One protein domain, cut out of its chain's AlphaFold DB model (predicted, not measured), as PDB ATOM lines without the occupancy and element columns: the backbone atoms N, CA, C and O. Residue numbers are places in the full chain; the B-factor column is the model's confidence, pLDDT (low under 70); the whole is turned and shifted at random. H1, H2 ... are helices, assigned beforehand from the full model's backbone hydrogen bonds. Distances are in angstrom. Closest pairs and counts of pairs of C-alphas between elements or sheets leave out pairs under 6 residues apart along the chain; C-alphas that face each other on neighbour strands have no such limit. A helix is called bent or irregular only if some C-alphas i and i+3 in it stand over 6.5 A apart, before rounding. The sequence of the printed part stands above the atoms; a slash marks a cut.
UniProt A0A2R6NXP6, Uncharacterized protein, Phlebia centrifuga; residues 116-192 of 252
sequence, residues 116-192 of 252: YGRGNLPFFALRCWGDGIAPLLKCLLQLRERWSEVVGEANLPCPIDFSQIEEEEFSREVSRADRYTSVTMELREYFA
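AT A GLANCE: This is residues 116 to 192 of the 252 residues of an uncharacterized protein of Phlebia centrifuga (UniProt A0A2R6NXP6). Kinked helix H1 and helix H2 form a helical hairpin, and long helix H4 crosses H2, which lies between H1 and H4. H4's end, residues 179 to 191, sticks out with residue 192. The 77 printed residues hold H1, H2, short H3 and H4 in that order, with no named strand: all helix. The whole is loose, radius of gyration of the C-alphas 14.8 A, spanning 51 by 27 by 22 A.

HOW THE PARTS SIT: H1, residues 116 to 131, touches H2, residues 134 to 145, closest at the C-alphas of Gly 117 and Cys 139, 4.3 A, with a shallow tilt of 29 degrees, opposite ways. H3, residues 147 to 151, is close to H2 but not clearly touching: the closest C-alphas, Leu 143 and Val 150, are 7.7 A apart. H4, residues 164 to 191, touches H2 with residues 167 to 177 alone, closest at the C-alphas of Ala 134 and Val 174, 5.1 A, with a steep tilt of 53 degrees, opposite ways. H1 and H4 are apart. In H2, H3 and H4 every O i to N i+4 pair is within hydrogen-bond range; in H1, 8 of 12.

IN THESE COORDINATES: H1 begins at C-alpha 116 (-33.266, -23.646, 18.042), has a kink of 66 degrees near residue 123 and is irregular, C-alphas 126 and 129 being 7.5 A apart. H1 and H2 each measure 16.5 A. H4 measures 40.5 A and ends at C-alpha 191 (-38.252, -29.522, -10.521).

THE WHOLE: The printed part has no cut. The H3 to H4 link is long, 12 residues. Residue 116 has pLDDT under 70.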
ATOM      1  N   TYR A 116     -32.433 -24.310  19.044       66.88
ATOM      2  CA  TYR A 116     -33.266 -23.646  18.042       66.88
ATOM      3  C   TYR A 116     -34.079 -22.495  18.655       66.88
ATOM      4  O   TYR A 116     -33.932 -21.351  18.231       66.88
ATOM      5  N   GLY A 117     -34.848 -22.767  19.715       70.56
ATOM      6  CA  GLY A 117     -35.649 -21.755  20.408       70.56
ATOM      7  C   GLY A 117     -34.805 -20.653  21.057       70.56
ATOM      8  O   GLY A 117     -35.038 -19.471  20.819       70.56
ATOM      9  N   ARG A 118     -33.767 -21.011  21.824       75.44
ATOM     10  CA  ARG A 118     -32.915 -20.041  22.541       75.44
ATOM     11  C   ARG A 118     -32.162 -19.106  21.597       75.44
ATOM     12  O   ARG A 118     -32.053 -17.913  21.872       75.44
ATOM     13  N   GLY A 119     -31.594 -19.652  20.522       73.31
ATOM     14  CA  GLY A 119     -30.740 -18.897  19.609       73.31
ATOM     15  C   GLY A 119     -31.516 -17.965  18.685       73.31
ATOM     16  O   GLY A 119     -31.085 -16.826  18.456       73.31
ATOM     17  N   ASN A 120     -32.665 -18.443  18.202       79.06
ATOM     18  CA  ASN A 120     -33.420 -17.797  17.134       79.06
ATOM     19  C   ASN A 120     -34.584 -16.934  17.626       79.06
ATOM     20  O   ASN A 120     -35.077 -16.125  16.846       79.06
ATOM     21  N   LEU A 121     -34.996 -17.028  18.899       84.00
ATOM     22  CA  LEU A 121     -36.116 -16.233  19.413       84.00
ATOM     23  C   LEU A 121     -35.971 -14.723  19.130       84.00
ATOM     24  O   LEU A 121     -36.911 -14.156  18.576       84.00
ATOM     25  N   PRO A 122     -34.824 -14.058  19.399       81.81
ATOM     26  CA  PRO A 122     -34.677 -12.640  19.059       81.81
ATOM     27  C   PRO A 122     -34.769 -12.370  17.554       81.81
ATOM     28  O   PRO A 122     -35.311 -11.351  17.141       81.81
ATOM     29  N   PHE A 123     -34.250 -13.281  16.728       81.56
ATOM     30  CA  PHE A 123     -34.279 -13.148  15.274       81.56
ATOM     31  C   PHE A 123     -35.714 -13.241  14.744       81.56
ATOM     32  O   PHE A 123     -36.159 -12.350  14.023       81.56
ATOM     33  N   PHE A 124     -36.471 -14.258  15.161       87.06
ATOM     34  CA  PHE A 124     -37.860 -14.419  14.739       87.06
ATOM     35  C   PHE A 124     -38.785 -13.361  15.334       87.06
ATOM     36  O   PHE A 124     -39.696 -12.921  14.645       87.06
ATOM     37  N   ALA A 125     -38.534 -12.884  16.555       87.06
ATOM     38  CA  ALA A 125     -39.298 -11.776  17.130       87.06
ATOM     39  C   ALA A 125     -39.162 -10.488  16.300       87.06
ATOM     40  O   ALA A 125     -40.128  -9.748  16.151       87.06
ATOM     41  N   LEU A 126     -37.980 -10.234  15.731       84.88
ATOM     42  CA  LEU A 126     -37.737  -9.065  14.881       84.88
ATOM     43  C   LEU A 126     -38.230  -9.250  13.442       84.88
ATOM     44  O   LEU A 126     -38.492  -8.264  12.756       84.88
ATOM     45  N   ARG A 127     -38.333 -10.496  12.968       84.19
ATOM     46  CA  ARG A 127     -38.681 -10.813  11.577       84.19
ATOM     47  C   ARG A 127     -40.098 -11.329  11.381       84.19
ATOM     48  O   ARG A 127     -40.514 -11.457  10.237       84.19
ATOM     49  N   CYS A 128     -40.862 -11.551  12.449       88.56
ATOM     50  CA  CYS A 128     -42.204 -12.132  12.365       88.56
ATOM     51  C   CYS A 128     -43.179 -11.328  11.494       88.56
ATOM     52  O   CYS A 128     -44.107 -11.897  10.927       88.56
ATOM     53  N   TRP A 129     -42.956 -10.019  11.349       84.38
ATOM     54  CA  TRP A 129     -43.750  -9.174  10.460       84.38
ATOM     55  C   TRP A 129     -43.494  -9.457   8.970       84.38
ATOM     56  O   TRP A 129     -44.405  -9.325   8.159       84.38
ATOM     57  N   GLY A 130     -42.260  -9.818   8.600       85.56
ATOM     58  CA  GLY A 130     -41.868 -10.080   7.211       85.56
ATOM     59  C   GLY A 130     -41.905 -11.562   6.836       85.56
ATOM     60  O   GLY A 130     -42.391 -11.909   5.767       85.56
ATOM     61  N   ASP A 131     -41.432 -12.427   7.732       84.81
ATOM     62  CA  ASP A 131     -41.289 -13.871   7.494       84.81
ATOM     63  C   ASP A 131     -42.502 -14.680   7.978       84.81
ATOM     64  O   ASP A 131     -42.543 -15.901   7.838       84.81
ATOM     65  N   GLY A 132     -43.487 -14.006   8.572       89.50
ATOM     66  CA  GLY A 132     -44.632 -14.631   9.216       89.50
ATOM     67  C   GLY A 132     -44.375 -15.010  10.678       89.50
ATOM     68  O   GLY A 132     -43.246 -15.105  11.163       89.50
ATOM     69  N   ILE A 133     -45.468 -15.223  11.411       92.88
ATOM     70  CA  ILE A 133     -45.447 -15.467  12.860       92.88
ATOM     71  C   ILE A 133     -45.050 -16.912  13.217       92.88
ATOM     72  O   ILE A 133     -44.563 -17.161  14.317       92.88
ATOM     73  N   ALA A 134     -45.221 -17.873  12.302       92.56
ATOM     74  CA  ALA A 134     -45.081 -19.298  12.608       92.56
ATOM     75  C   ALA A 134     -43.706 -19.696  13.195       92.56
ATOM     76  O   ALA A 134     -43.693 -20.388  14.216       92.56
ATOM     77  N   PRO A 135     -42.548 -19.228  12.678       89.88
ATOM     78  CA  PRO A 135     -41.245 -19.544  13.280       89.88
ATOM     79  C   PRO A 135     -41.090 -19.013  14.713       89.88
ATOM     80  O   PRO A 135     -40.471 -19.661  15.563       89.88
ATOM     81  N   LEU A 136     -41.685 -17.848  15.000       91.75
ATOM     82  CA  LEU A 136     -41.716 -17.272  16.343       91.75
ATOM     83  C   LEU A 136     -42.575 -18.128  17.281       91.75
ATOM     84  O   LEU A 136     -42.106 -18.486  18.361       91.75
ATOM     85  N   LEU A 137     -43.788 -18.504  16.856       93.00
ATOM     86  CA  LEU A 137     -44.677 -19.372  17.640       93.00
ATOM     87  C   LEU A 137     -44.019 -20.719  17.944       93.00
ATOM     88  O   LEU A 137     -44.015 -21.152  19.094       93.00
ATOM     89  N   LYS A 138     -43.368 -21.334  16.948       91.00
ATOM     90  CA  LYS A 138     -42.605 -22.578  17.119       91.00
ATOM     91  C   LYS A 138     -41.531 -22.441  18.196       91.00
ATOM     92  O   LYS A 138     -41.413 -23.308  19.060       91.00
ATOM     93  N   CYS A 139     -40.776 -21.341  18.188       89.62
ATOM     94  CA  CYS A 139     -39.757 -21.092  19.209       89.62
ATOM     95  C   CYS A 139     -40.349 -20.886  20.603       89.62
ATOM     96  O   CYS A 139     -39.779 -21.381  21.572       89.62
ATOM     97  N   LEU A 140     -41.468 -20.168  20.713       91.38
ATOM     98  CA  LEU A 140     -42.129 -19.914  21.992       91.38
ATOM     99  C   LEU A 140     -42.719 -21.195  22.601       91.38
ATOM    100  O   LEU A 140     -42.512 -21.441  23.789       91.38
ATOM    101  N   LEU A 141     -43.376 -22.032  21.789       90.50
ATOM    102  CA  LEU A 141     -43.895 -23.337  22.214       90.50
ATOM    103  C   LEU A 141     -42.762 -24.246  22.714       90.50
ATOM    104  O   LEU A 141     -42.817 -24.735  23.840       90.50
ATOM    105  N   GLN A 142     -41.680 -24.386  21.936       88.12
ATOM    106  CA  GLN A 142     -40.515 -25.188  22.333       88.12
ATOM    107  C   GLN A 142     -39.820 -24.652  23.593       88.12
ATOM    108  O   GLN A 142     -39.313 -25.429  24.401       88.12
ATOM    109  N   LEU A 143     -39.760 -23.326  23.757       87.38
ATOM    110  CA  LEU A 143     -39.167 -22.700  24.937       87.38
ATOM    111  C   LEU A 143     -40.003 -22.960  26.195       87.38
ATOM    112  O   LEU A 143     -39.419 -23.206  27.250       87.38
ATOM    113  N   ARG A 144     -41.338 -22.924  26.083       88.94
ATOM    114  CA  ARG A 144     -42.262 -23.255  27.177       88.94
ATOM    115  C   ARG A 144     -42.143 -24.724  27.570       88.94
ATOM    116  O   ARG A 144     -41.939 -25.016  28.745       88.94
ATOM    117  N   GLU A 145     -42.200 -25.627  26.593       88.38
ATOM    118  CA  GLU A 145     -42.106 -27.079  26.807       88.38
ATOM    119  C   GLU A 145     -40.785 -27.474  27.487       88.38
ATOM    120  O   GLU A 145     -40.765 -28.274  28.420       88.38
ATOM    121  N   ARG A 146     -39.674 -26.865  27.059       86.50
ATOM    122  CA  ARG A 146     -38.321 -27.211  27.518       86.50
ATOM    123  C   ARG A 146     -37.767 -26.227  28.543       86.50
ATOM    124  O   ARG A 146     -36.552 -26.147  28.725       86.50
ATOM    125  N   TRP A 147     -38.628 -25.455  29.206       87.69
ATOM    126  CA  TRP A 147     -38.197 -24.359  30.077       87.69
ATOM    127  C   TRP A 147     -37.252 -24.817  31.191       87.69
ATOM    128  O   TRP A 147     -36.208 -24.201  31.400       87.69
ATOM    129  N   SER A 148     -37.567 -25.937  31.846       86.31
ATOM    130  CA  SER A 148     -36.744 -26.534  32.906       86.31
ATOM    131  C   SER A 148     -35.325 -26.871  32.432       86.31
ATOM    132  O   SER A 148     -34.360 -26.655  33.166       86.31
ATOM    133  N   GLU A 149     -35.175 -27.329  31.187       84.12
ATOM    134  CA  GLU A 149     -33.879 -27.604  30.558       84.12
ATOM    135  C   GLU A 149     -33.098 -26.319  30.252       84.12
ATOM    136  O   GLU A 149     -31.867 -26.308  30.284       84.12
ATOM    137  N   VAL A 150     -33.810 -25.232  29.943       79.44
ATOM    138  CA  VAL A 150     -33.222 -23.932  29.600       79.44
ATOM    139  C   VAL A 150     -32.680 -23.219  30.835       79.44
ATOM    140  O   VAL A 150     -31.588 -22.652  30.770       79.44
ATOM    141  N   VAL A 151     -33.424 -23.242  31.945       82.44
ATOM    142  CA  VAL A 151     -33.011 -22.591  33.202       82.44
ATOM    143  C   VAL A 151     -32.165 -23.493  34.096       82.44
ATOM    144  O   VAL A 151     -31.480 -22.992  34.979       82.44
ATOM    145  N   GLY A 152     -32.166 -24.807  33.853       81.25
ATOM    146  CA  GLY A 152     -31.444 -25.780  34.677       81.25
ATOM    147  C   GLY A 152     -32.063 -25.986  36.065       81.25
ATOM    148  O   GLY A 152     -31.437 -26.589  36.934       81.25
ATOM    149  N   GLU A 153     -33.287 -25.500  36.272       83.88
ATOM    150  CA  GLU A 153     -34.032 -25.550  37.529       83.88
ATOM    151  C   GLU A 153     -35.456 -26.047  37.261       83.88
ATOM    152  O   GLU A 153     -36.262 -25.367  36.631       83.88
ATOM    153  N   ALA A 154     -35.791 -27.238  37.763       78.25
ATOM    154  CA  ALA A 154     -37.088 -27.867  37.494       78.25
ATOM    155  C   ALA A 154     -38.285 -27.122  38.120       78.25
ATOM    156  O   ALA A 154     -39.407 -27.257  37.643       78.25
ATOM    157  N   ASN A 155     -38.047 -26.344  39.179       84.44
ATOM    158  CA  ASN A 155     -39.103 -25.712  39.975       84.44
ATOM    159  C   ASN A 155     -39.365 -24.247  39.599       84.44
ATOM    160  O   ASN A 155     -40.226 -23.615  40.213       84.44
ATOM    161  N   LEU A 156     -38.627 -23.688  38.637       87.75
ATOM    162  CA  LEU A 156     -38.844 -22.316  38.196       87.75
ATOM    163  C   LEU A 156     -39.930 -22.306  37.105       87.75
ATOM    164  O   LEU A 156     -39.701 -22.866  36.031       87.75
ATOM    165  N   PRO A 157     -41.103 -21.685  37.333       87.88
ATOM    166  CA  PRO A 157     -42.163 -21.655  36.332       87.88
ATOM    167  C   PRO A 157     -41.723 -20.875  35.088       87.88
ATOM    168  O   PRO A 157     -40.970 -19.901  35.181       87.88
ATOM    169  N   CYS A 158     -42.200 -21.301  33.916       88.94
ATOM    170  CA  CYS A 158     -41.977 -20.558  32.682       88.94
ATOM    171  C   CYS A 158     -42.738 -19.226  32.743       88.94
ATOM    172  O   CYS A 158     -43.921 -19.233  33.079       88.94
ATOM    173  N   PRO A 159     -42.109 -18.084  32.409       90.31
ATOM    174  CA  PRO A 159     -42.811 -16.801  32.350       90.31
ATOM    175  C   PRO A 159     -43.765 -16.706  31.151       90.31
ATOM    176  O   PRO A 159     -44.551 -15.765  31.069       90.31
ATOM    177  N   ILE A 160     -43.654 -17.637  30.202       89.25
ATOM    178  CA  ILE A 160     -44.516 -17.740  29.034       89.25
ATOM    179  C   ILE A 160     -45.617 -18.735  29.375       89.25
ATOM    180  O   ILE A 160     -45.344 -19.911  29.617       89.25
ATOM    181  N   ASP A 161     -46.853 -18.258  29.354       89.19
ATOM    182  CA  ASP A 161     -48.028 -19.096  29.507       89.19
ATOM    183  C   ASP A 161     -49.014 -18.820  28.379       89.19
ATOM    184  O   ASP A 161     -49.100 -17.699  27.872       89.19
ATOM    185  N   PHE A 162     -49.727 -19.865  27.983       90.25
ATOM    186  CA  PHE A 162     -50.725 -19.833  26.928       90.25
ATOM    187  C   PHE A 162     -51.984 -20.499  27.451       90.25
ATOM    188  O   PHE A 162     -51.921 -21.542  28.112       90.25
ATOM    189  N   SER A 163     -53.133 -19.928  27.114       92.75
ATOM    190  CA  SER A 163     -54.385 -20.658  27.238       92.75
ATOM    191  C   SER A 163     -54.360 -21.894  26.335       92.75
ATOM    192  O   SER A 163     -53.671 -21.932  25.315       92.75
ATOM    193  N   GLN A 164     -55.158 -22.902  26.682       91.62
ATOM    194  CA  GLN A 164     -55.281 -24.107  25.860       91.62
ATOM    195  C   GLN A 164     -55.712 -23.778  24.419       91.62
ATOM    196  O   GLN A 164     -55.242 -24.401  23.473       91.62
ATOM    197  N   ILE A 165     -56.569 -22.765  24.252       93.94
ATOM    198  CA  ILE A 165     -57.030 -22.311  22.937       93.94
ATOM    199  C   ILE A 165     -55.858 -21.730  22.138       93.94
ATOM    200  O   ILE A 165     -55.636 -22.146  21.005       93.94
ATOM    201  N   GLU A 166     -55.072 -20.822  22.726       93.81
ATOM    202  CA  GLU A 166     -53.896 -20.241  22.059       93.81
ATOM    203  C   GLU A 166     -52.877 -21.315  21.671       93.81
ATOM    204  O   GLU A 166     -52.345 -21.295  20.566       93.81
ATOM    205  N   GLU A 167     -52.633 -22.289  22.547       92.38
ATOM    206  CA  GLU A 167     -51.698 -23.381  22.276       92.38
ATOM    207  C   GLU A 167     -52.147 -24.259  21.099       92.38
ATOM    208  O   GLU A 167     -51.332 -24.600  20.234       92.38
ATOM    209  N   GLU A 168     -53.441 -24.578  21.015       93.12
ATOM    210  CA  GLU A 168     -54.025 -25.306  19.884       93.12
ATOM    211  C   GLU A 168     -53.932 -24.496  18.578       93.12
ATOM    212  O   GLU A 168     -53.579 -25.040  17.525       93.12
ATOM    213  N   GLU A 169     -54.195 -23.188  18.630       93.25
ATOM    214  CA  GLU A 169     -54.082 -22.299  17.472       93.25
ATOM    215  C   GLU A 169     -52.637 -22.146  16.991       93.25
ATOM    216  O   GLU A 169     -52.374 -22.252  15.788       93.25
ATOM    217  N   PHE A 170     -51.694 -21.952  17.912       94.19
ATOM    218  CA  PHE A 170     -50.274 -21.823  17.595       94.19
ATOM    219  C   PHE A 170     -49.723 -23.122  17.020       94.19
ATOM    220  O   PHE A 170     -49.033 -23.095  16.001       94.19
ATOM    221  N   SER A 171     -50.076 -24.263  17.613       91.19
ATOM    222  CA  SER A 171     -49.666 -25.581  17.119       91.19
ATOM    223  C   SER A 171     -50.197 -25.846  15.711       91.19
ATOM    224  O   SER A 171     -49.474 -26.377  14.863       91.19
ATOM    225  N   ARG A 172     -51.438 -25.429  15.425       91.69
ATOM    226  CA  ARG A 172     -52.031 -25.520  14.085       91.69
ATOM    227  C   ARG A 172     -51.288 -24.644  13.077       91.69
ATOM    228  O   ARG A 172     -50.980 -25.117  11.985       91.69
ATOM    229  N   GLU A 173     -50.980 -23.398  13.435       91.88
ATOM    230  CA  GLU A 173     -50.260 -22.474  12.549       91.88
ATOM    231  C   GLU A 173     -48.838 -22.964  12.247       91.88
ATOM    232  O   GLU A 173     -48.418 -22.976  11.089       91.88
ATOM    233  N   VAL A 174     -48.123 -23.443  13.270       91.12
ATOM    234  CA  VAL A 174     -46.791 -24.042  13.115       91.12
ATOM    235  C   VAL A 174     -46.847 -25.273  12.214       91.12
ATOM    236  O   VAL A 174     -46.065 -25.366  11.272       91.12
ATOM    237  N   SER A 175     -47.808 -26.174  12.436       89.62
ATOM    238  CA  SER A 175     -47.971 -27.380  11.610       89.62
ATOM    239  C   SER A 175     -48.253 -27.041  10.146       89.62
ATOM    240  O   SER A 175     -47.713 -27.679   9.243       89.62
ATOM    241  N   ARG A 176     -49.071 -26.010   9.894       88.00
ATOM    242  CA  ARG A 176     -49.360 -25.528   8.539       88.00
ATOM    243  C   ARG A 176     -48.100 -24.995   7.854       88.00
ATOM    244  O   ARG A 176     -47.840 -25.347   6.705       88.00
ATOM    245  N   ALA A 177     -47.317 -24.177   8.555       88.12
ATOM    246  CA  ALA A 177     -46.077 -23.613   8.023       88.12
ATOM    247  C   ALA A 177     -45.000 -24.685   7.773       88.12
ATOM    248  O   ALA A 177     -44.334 -24.653   6.736       88.12
ATOM    249  N   ASP A 178     -44.858 -25.655   8.680       86.38
ATOM    250  CA  ASP A 178     -43.936 -26.784   8.515       86.38
ATOM    251  C   ASP A 178     -44.337 -27.649   7.307       86.38
ATOM    252  O   ASP A 178     -43.487 -27.969   6.475       86.38
ATOM    253  N   ARG A 179     -45.637 -27.945   7.140       86.25
ATOM    254  CA  ARG A 179     -46.157 -28.677   5.972       86.25
ATOM    255  C   ARG A 179     -45.877 -27.934   4.666       86.25
ATOM    256  O   ARG A 179     -45.374 -28.536   3.720       86.25
ATOM    257  N   TYR A 180     -46.176 -26.635   4.617       84.88
ATOM    258  CA  TYR A 180     -45.893 -25.798   3.449       84.88
ATOM    259  C   TYR A 180     -44.400 -25.805   3.095       84.88
ATOM    260  O   TYR A 180     -44.033 -25.924   1.926       84.88
ATOM    261  N   THR A 181     -43.537 -25.722   4.111       84.19
ATOM    262  CA  THR A 181     -42.082 -25.750   3.932       84.19
ATOM    263  C   THR A 181     -41.613 -27.094   3.373       84.19
ATOM    264  O   THR A 181     -40.893 -27.086   2.379       84.19
ATOM    265  N   SER A 182     -42.059 -28.220   3.950       83.31
ATOM    266  CA  SER A 182     -41.712 -29.578   3.484       83.31
ATOM    267  C   SER A 182     -42.045 -29.761   2.012       83.31
ATOM    268  O   SER A 182     -41.179 -30.074   1.203       83.31
ATOM    269  N   VAL A 183     -43.282 -29.454   1.629       82.81
ATOM    270  CA  VAL A 183     -43.708 -29.677   0.248       82.81
ATOM    271  C   VAL A 183     -43.058 -28.701  -0.717       82.81
ATOM    272  O   VAL A 183     -42.707 -29.080  -1.827       82.81
ATOM    273  N   THR A 184     -42.800 -27.461  -0.303       83.69
ATOM    274  CA  THR A 184     -42.014 -26.544  -1.136       83.69
ATOM    275  C   THR A 184     -40.593 -27.073  -1.364       83.69
ATOM    276  O   THR A 184     -40.048 -26.878  -2.449       83.69
ATOM    277  N   MET A 185     -39.982 -27.745  -0.380       82.00
ATOM    278  CA  MET A 185     -38.685 -28.408  -0.561       82.00
ATOM    279  C   MET A 185     -38.787 -29.580  -1.540       82.00
ATOM    280  O   MET A 185     -38.018 -29.621  -2.497       82.00
ATOM    281  N   GLU A 186     -39.782 -30.450  -1.379       84.38
ATOM    282  CA  GLU A 186     -40.012 -31.582  -2.286       84.38
ATOM    283  C   GLU A 186     -40.272 -31.119  -3.729       84.38
ATOM    284  O   GLU A 186     -39.722 -31.674  -4.676       84.38
ATOM    285  N   LEU A 187     -41.045 -30.045  -3.920       84.81
ATOM    286  CA  LEU A 187     -41.270 -29.445  -5.237       84.81
ATOM    287  C   LEU A 187     -39.976 -28.883  -5.836       84.81
ATOM    288  O   LEU A 187     -39.736 -29.025  -7.035       84.81
ATOM    289  N   ARG A 188     -39.125 -28.249  -5.022       85.38
ATOM    290  CA  ARG A 188     -37.828 -27.738  -5.491       85.38
ATOM    291  C   ARG A 188     -36.921 -28.862  -5.966       85.38
ATOM    292  O   ARG A 188     -36.269 -28.711  -6.997       85.38
ATOM    293  N   GLU A 189     -36.908 -29.978  -5.249       85.31
ATOM    294  CA  GLU A 189     -36.176 -31.179  -5.647       85.31
ATOM    295  C   GLU A 189     -36.762 -31.791  -6.920       85.31
ATOM    296  O   GLU A 189     -36.021 -32.034  -7.873       85.31
ATOM    297  N   TYR A 190     -38.087 -31.936  -6.980       85.44
ATOM    298  CA  TYR A 190     -38.808 -32.480  -8.130       85.44
ATOM    299  C   TYR A 190     -38.523 -31.701  -9.422       85.44
ATOM    300  O   TYR A 190     -38.214 -32.290 -10.458       85.44
ATOM    301  N   PHE A 191     -38.559 -30.368  -9.366       86.12
ATOM    302  CA  PHE A 191     -38.252 -29.522 -10.521       86.12
ATOM    303  C   PHE A 191     -36.749 -29.267 -10.718       86.12
ATOM    304  O   PHE A 191     -36.359 -28.685 -11.739       86.12
ATOM    305  N   ALA A 192     -35.900 -29.706  -9.784       85.69
ATOM    306  CA  ALA A 192     -34.476 -29.383  -9.718       85.69
ATOM    307  C   ALA A 192     -34.214 -27.864  -9.819       85.69
ATOM    308  O   ALA A 192     -33.419 -27.406 -10.646       85.69
TER     309      ALA A 192